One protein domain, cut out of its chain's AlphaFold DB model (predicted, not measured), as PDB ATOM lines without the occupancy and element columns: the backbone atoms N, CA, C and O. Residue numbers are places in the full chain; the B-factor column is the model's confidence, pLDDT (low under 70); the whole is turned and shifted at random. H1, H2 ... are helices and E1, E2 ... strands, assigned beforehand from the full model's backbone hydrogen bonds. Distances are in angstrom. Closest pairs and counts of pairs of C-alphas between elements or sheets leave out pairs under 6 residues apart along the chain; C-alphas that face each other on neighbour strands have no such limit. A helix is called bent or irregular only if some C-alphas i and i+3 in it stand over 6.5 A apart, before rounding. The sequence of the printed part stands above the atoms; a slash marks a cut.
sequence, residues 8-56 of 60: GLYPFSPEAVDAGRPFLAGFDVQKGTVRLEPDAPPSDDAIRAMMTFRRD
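What this domain is: This is residues 8 to 56 of the 60 residues of an uncharacterized protein of Gordonia sp. v-85 (UniProt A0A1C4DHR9). Two helices, H1 and H2, lie side by side and run opposite ways, with a small two-stranded hairpin, E1 and E2, near H1; residues 8 to 9 pair with E2. The printed part has 49 residues, with named elements in the order H1, E1, E2, H2, an antiparallel sheet and a mixed class. It is compact, with a radius of gyration of the C-alphas of 9.5 A, and elongated, 30 by 19 by 15 A.

How they stand to each other: Residues 8 to 9 pair antiparallel with residues 34 to 35 of E2, residues 33 to 36. H1, residues 14 to 23, touches H2, residues 44 to 56, at a shallow tilt of 25 degrees; the closest C-alphas, of Ala 16 and Met 50, are 4.8 A apart. E1, residues 28 to 30, forms a hairpin with E2; N 30 and O 33 are 2.9 A apart, within hydrogen-bond range. E1 and H2 are apart. Every O i to N i+4 pair is within range in H2, 3 of 6 in H1.

Where its parts are: H1 starts at C-alpha 14 (92.468, 131.833, 121.951) and spans 15.3 A; it is irregular, C-alphas 19 and 22 being 7.6 A apart. H2 spans 17.8 A to C-alpha 56 (93.033, 129.396, 108.096).

The domain as a whole: The farthest C-alphas, of Asp 39 and Asp 56, are 30.1 A apart. The printed part has no cut, no link is long, and no printed residue is under 70.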
ATOM      1  N   GLY A   8     106.012 126.088 126.478       90.38
ATOM      2  CA  GLY A   8     104.813 126.879 126.206       90.38
ATOM      3  C   GLY A   8     104.577 127.026 124.702       90.38
ATOM      4  O   GLY A   8     105.464 127.531 123.999       90.38
ATOM      5  N   LEU A   9     103.387 126.629 124.245       91.06
ATOM      6  CA  LEU A   9     102.876 126.811 122.887       91.06
ATOM      7  C   LEU A   9     101.919 128.008 122.838       91.06
ATOM      8  O   LEU A   9     100.947 128.064 123.589       91.06
ATOM      9  N   TYR A  10     102.187 128.936 121.920       91.69
ATOM     10  CA  TYR A  10     101.458 130.197 121.778       91.69
ATOM     11  C   TYR A  10     100.991 130.356 120.324       91.69
ATOM     12  O   TYR A  10     101.750 130.865 119.502       91.69
ATOM     13  N   PRO A  11      99.764 129.933 119.976       90.31
ATOM     14  CA  PRO A  11      99.213 130.140 118.634       90.31
ATOM     15  C   PRO A  11      98.768 131.590 118.376       90.31
ATOM     16  O   PRO A  11      98.332 131.906 117.272       90.31
ATOM     17  N   PHE A  12      98.857 132.480 119.375       90.75
ATOM     18  CA  PHE A  12      98.423 133.885 119.298       90.75
ATOM     19  C   PHE A  12      96.946 134.070 118.899       90.75
ATOM     20  O   PHE A  12      96.555 135.125 118.413       90.75
ATOM     21  N   SER A  13      96.125 133.050 119.140       92.62
ATOM     22  CA  SER A  13      94.667 133.079 119.047       92.62
ATOM     23  C   SER A  13      94.109 132.168 120.146       92.62
ATOM     24  O   SER A  13      94.510 131.002 120.225       92.62
ATOM     25  N   PRO A  14      93.224 132.671 121.025       93.81
ATOM     26  CA  PRO A  14      92.468 131.833 121.951       93.81
ATOM     27  C   PRO A  14      91.638 130.766 121.231       93.81
ATOM     28  O   PRO A  14      91.642 129.613 121.646       93.81
ATOM     29  N   GLU A  15      91.021 131.127 120.108       94.62
ATOM     30  CA  GLU A  15      90.159 130.251 119.315       94.62
ATOM     31  C   GLU A  15      90.946 129.078 118.708       94.62
ATOM     32  O   GLU A  15      90.455 127.953 118.652       94.62
ATOM     33  N   ALA A  16      92.209 129.305 118.329       94.94
ATOM     34  CA  ALA A  16      93.101 128.238 117.888       94.94
ATOM     35  C   ALA A  16      93.386 127.218 118.997       94.94
ATOM     36  O   ALA A  16      93.455 126.025 118.720       94.94
ATOM     37  N   VAL A  17      93.523 127.655 120.254       94.00
ATOM     38  CA  VAL A  17      93.652 126.732 121.396       94.00
ATOM     39  C   VAL A  17      92.348 125.968 121.620       94.00
ATOM     40  O   VAL A  17      92.381 124.761 121.860       94.00
ATOM     41  N   ASP A  18      91.204 126.642 121.485       92.94
ATOM     42  CA  ASP A  18      89.887 126.017 121.622       92.94
ATOM     43  C   ASP A  18      89.637 124.936 120.555       92.94
ATOM     44  O   ASP A  18      89.079 123.885 120.871       92.94
ATOM     45  N   ALA A  19      90.130 125.122 119.326       93.50
ATOM     46  CA  ALA A  19      90.058 124.115 118.266       93.50
ATOM     47  C   ALA A  19      90.805 122.811 118.616       93.50
ATOM     48  O   ALA A  19      90.388 121.724 118.219       93.50
ATOM     49  N   GLY A  20      91.895 122.899 119.387       90.94
ATOM     50  CA  GLY A  20      92.652 121.738 119.870       90.94
ATOM     51  C   GLY A  20      92.105 121.117 121.157       90.94
ATOM     52  O   GLY A  20      92.534 120.030 121.543       90.94
ATOM     53  N   ARG A  21      91.156 121.772 121.833       88.81
ATOM     54  CA  ARG A  21      90.703 121.429 123.190       88.81
ATOM     55  C   ARG A  21      90.244 119.977 123.392       88.81
ATOM     56  O   ARG A  21      90.566 119.436 124.450       88.81
ATOM     57  N   PRO A  22      89.580 119.307 122.427       91.00
ATOM     58  CA  PRO A  22      89.236 117.888 122.551       91.00
ATOM     59  C   PRO A  22      90.450 116.967 122.746       91.00
ATOM     60  O   PRO A  22      90.335 115.930 123.390       91.00
ATOM     61  N   PHE A  23      91.616 117.361 122.229       89.06
ATOM     62  CA  PHE A  23      92.862 116.591 122.298       89.06
ATOM     63  C   PHE A  23      93.779 117.024 123.449       89.06
ATOM     64  O   PHE A  23      94.795 116.384 123.705       89.06
ATOM     65  N   LEU A  24      93.436 118.113 124.143       88.19
ATOM     66  CA  LEU A  24      94.233 118.702 125.222       88.19
ATOM     67  C   LEU A  24      93.741 118.293 126.619       88.19
ATOM     68  O   LEU A  24      94.092 118.925 127.615       88.19
ATOM     69  N   ALA A  25      92.925 117.242 126.715       86.25
ATOM     70  CA  ALA A  25      92.495 116.708 128.001       86.25
ATOM     71  C   ALA A  25      93.718 116.289 128.839       86.25
ATOM     72  O   ALA A  25      94.533 115.482 128.399       86.25
ATOM     73  N   GLY A  26      93.852 116.853 130.042       85.44
ATOM     74  CA  GLY A  26      94.985 116.595 130.939       85.44
ATOM     75  C   GLY A  26      96.184 117.535 130.768       85.44
ATOM     76  O   GLY A  26      97.091 117.486 131.593       85.44
ATOM     77  N   PHE A  27      96.178 118.425 129.770       89.00
ATOM     78  CA  PHE A  27      97.182 119.483 129.639       89.00
ATOM     79  C   PHE A  27      96.786 120.738 130.424       89.00
ATOM     80  O   PHE A  27      95.605 121.047 130.598       89.00
ATOM     81  N   ASP A  28      97.785 121.507 130.862       88.25
ATOM     82  CA  ASP A  28      97.568 122.830 131.449       88.25
ATOM     83  C   ASP A  28      97.335 123.854 130.326       88.25
ATOM     84  O   ASP A  28      98.259 124.309 129.638       88.25
ATOM     85  N   VAL A  29      96.054 124.160 130.114       90.00
ATOM     86  CA  VAL A  29      95.567 125.078 129.085       90.00
ATOM     87  C   VAL A  29      95.185 126.409 129.725       90.00
ATOM     88  O   VAL A  29      94.318 126.476 130.598       90.00
ATOM     89  N   GLN A  30      95.783 127.490 129.230       88.12
ATOM     90  CA  GLN A  30      95.393 128.863 129.539       88.12
ATOM     91  C   GLN A  30      94.836 129.553 128.293       88.12
ATOM     92  O   GLN A  30      94.978 129.079 127.166       88.12
ATOM     93  N   LYS A  31      94.192 130.710 128.476       87.62
ATOM     94  CA  LYS A  31      93.640 131.474 127.355       87.62
ATOM     95  C   LYS A  31      94.748 131.812 126.346       87.62
ATOM     96  O   LYS A  31      95.649 132.586 126.654       87.62
ATOM     97  N   GLY A  32      94.664 131.232 125.147       88.50
ATOM     98  CA  GLY A  32      95.636 131.449 124.072       88.50
ATOM     99  C   GLY A  32      97.015 130.817 124.303       88.50
ATOM    100  O   GLY A  32      97.973 131.211 123.639       88.50
ATOM    101  N   THR A  33      97.165 129.878 125.244       92.12
ATOM    102  CA  THR A  33      98.442 129.185 125.496       92.12
ATOM    103  C   THR A  33      98.229 127.772 126.026       92.12
ATOM    104  O   THR A  33      97.337 127.533 126.833       92.12
ATOM    105  N   VAL A  34      99.111 126.847 125.650       92.38
ATOM    106  CA  VAL A  34      99.165 125.493 126.222       92.38
ATOM    107  C   VAL A  34     100.554 125.237 126.796       92.38
ATOM    108  O   VAL A  34     101.556 125.569 126.156       92.38
ATOM    109  N   ARG A  35     100.637 124.652 127.995       91.81
ATOM    110  CA  ARG A  35     101.894 124.124 128.541       91.81
ATOM    111  C   ARG A  35     102.004 122.644 128.200       91.81
ATOM    112  O   ARG A  35     101.113 121.863 128.513       91.81
ATOM    113  N   LEU A  36     103.096 122.291 127.537       90.44
ATOM    114  CA  LEU A  36     103.403 120.933 127.115       90.44
ATOM    115  C   LEU A  36     104.525 120.393 127.996       90.44
ATOM    116  O   LEU A  36     105.614 120.979 128.043       90.44
ATOM    117  N   GLU A  37     104.252 119.293 128.685       87.00
ATOM    118  CA  GLU A  37     105.257 118.592 129.473       87.00
ATOM    119  C   GLU A  37     106.100 117.704 128.529       87.00
ATOM    120  O   GLU A  37     105.541 117.011 127.676       87.00
ATOM    121  N   PRO A  38     107.444 117.742 128.592       83.12
ATOM    122  CA  PRO A  38     108.301 117.004 127.659       83.12
ATOM    123  C   PRO A  38     108.158 115.479 127.735       83.12
ATOM    124  O   PRO A  38     108.440 114.789 126.759       83.12
ATOM    125  N   ASP A  39     107.775 114.965 128.901       86.19
ATOM    126  CA  ASP A  39     107.549 113.548 129.192       86.19
ATOM    127  C   ASP A  39     106.150 113.064 128.777       86.19
ATOM    128  O   ASP A  39     105.940 111.863 128.616       86.19
ATOM    129  N   ALA A  40     105.222 113.991 128.538       85.94
ATOM    130  CA  ALA A  40     103.875 113.728 128.053       85.94
ATOM    131  C   ALA A  40     103.542 114.671 126.882       85.94
ATOM    132  O   ALA A  40     102.764 115.618 127.042       85.94
ATOM    133  N   PRO A  41     104.143 114.459 125.695       86.62
ATOM    134  CA  PRO A  41     103.889 115.311 124.544       86.62
ATOM    135  C   PRO A  41     102.430 115.195 124.069       86.62
ATOM    136  O   PRO A  41     101.807 114.139 124.212       86.62
ATOM    137  N   PRO A  42     101.872 116.262 123.471       89.00
ATOM    138  CA  PRO A  42     100.550 116.205 122.859       89.00
ATOM    139  C   PRO A  42     100.571 115.308 121.618       89.00
ATOM    140  O   PRO A  42     101.621 115.091 121.012       89.00
ATOM    141  N   SER A  43      99.397 114.830 121.203       92.06
ATOM    142  CA  SER A  43      99.272 114.140 119.920       92.06
ATOM    143  C   SER A  43      99.513 115.099 118.752       92.06
ATOM    144  O   SER A  43      99.224 116.299 118.830       92.06
ATOM    145  N   ASP A  44      99.976 114.555 117.628       93.75
ATOM    146  CA  ASP A  44     100.119 115.316 116.384       93.75
ATOM    147  C   ASP A  44      98.790 115.947 115.950       93.75
ATOM    148  O   ASP A  44      98.778 117.066 115.438       93.75
ATOM    149  N   ASP A  45      97.668 115.271 116.207       94.00
ATOM    150  CA  ASP A  45      96.328 115.780 115.910       94.00
ATOM    151  C   ASP A  45      95.985 117.023 116.736       94.00
ATOM    152  O   ASP A  45      95.418 117.973 116.194       94.00
ATOM    153  N   ALA A  46      96.398 117.078 118.008       92.38
ATOM    154  CA  ALA A  46      96.224 118.267 118.839       92.38
ATOM    155  C   ALA A  46      96.960 119.470 118.234       92.38
ATOM    156  O   ALA A  46      96.396 120.558 118.099       92.38
ATOM    157  N   ILE A  47      98.218 119.270 117.828       94.19
ATOM    158  CA  ILE A  47      99.029 120.315 117.197       94.19
ATOM    159  C   ILE A  47      98.432 120.717 115.848       94.19
ATOM    160  O   ILE A  47      98.280 121.908 115.567       94.19
ATOM    161  N   ARG A  48      98.058 119.738 115.022       95.88
ATOM    162  CA  ARG A  48      97.497 119.968 113.691       95.88
ATOM    163  C   ARG A  48      96.181 120.729 113.766       95.88
ATOM    164  O   ARG A  48      96.008 121.646 112.967       95.88
ATOM    165  N   ALA A  49      95.300 120.411 114.713       95.00
ATOM    166  CA  ALA A  49      94.041 121.121 114.912       95.00
ATOM    167  C   ALA A  49      94.279 122.606 115.229       95.00
ATOM    168  O   ALA A  49      93.750 123.475 114.535       95.00
ATOM    169  N   MET A  50      95.151 122.901 116.203       95.00
ATOM    170  CA  MET A  50      95.458 124.282 116.589       95.00
ATOM    171  C   MET A  50      96.120 125.074 115.453       95.00
ATOM    172  O   MET A  50      95.742 126.211 115.179       95.00
ATOM    173  N   MET A  51      97.124 124.492 114.786       95.56
ATOM    174  CA  MET A  51      97.889 125.194 113.748       95.56
ATOM    175  C   MET A  51      97.105 125.347 112.445       95.56
ATOM    176  O   MET A  51      97.236 126.376 111.790       95.56
ATOM    177  N   THR A  52      96.281 124.362 112.076       96.31
ATOM    178  CA  THR A  52      95.404 124.449 110.896       96.31
ATOM    179  C   THR A  52      94.388 125.560 111.084       96.31
ATOM    180  O   THR A  52      94.331 126.462 110.259       96.31
ATOM    181  N   PHE A  53      93.688 125.569 112.222       96.75
ATOM    182  CA  PHE A  53      92.748 126.639 112.535       96.75
ATOM    183  C   PHE A  53      93.435 128.008 112.521       96.75
ATOM    184  O   PHE A  53      92.936 128.960 111.924       96.75
ATOM    185  N   ARG A  54      94.620 128.112 113.143       96.25
ATOM    186  CA  ARG A  54      95.352 129.379 113.172       96.25
ATOM    187  C   ARG A  54      95.779 129.840 111.782       96.25
ATOM    188  O   ARG A  54      95.731 131.039 111.526       96.25
ATOM    189  N   ARG A  55      96.214 128.919 110.922       96.88
ATOM    190  CA  ARG A  55      96.581 129.209 109.534       96.88
ATOM    191  C   ARG A  55      95.369 129.709 108.755       96.88
ATOM    192  O   ARG A  55      95.459 130.770 108.161       96.88
ATOM    193  N   ASP A  56      94.239 129.016 108.836       97.06
ATOM    194  CA  ASP A  56      93.033 129.396 108.096       97.06
ATOM    195  C   ASP A  56      92.538 130.799 108.522       97.06
ATOM    196  O   ASP A  56      92.143 131.601 107.685       97.06
TER     197      ASP A  56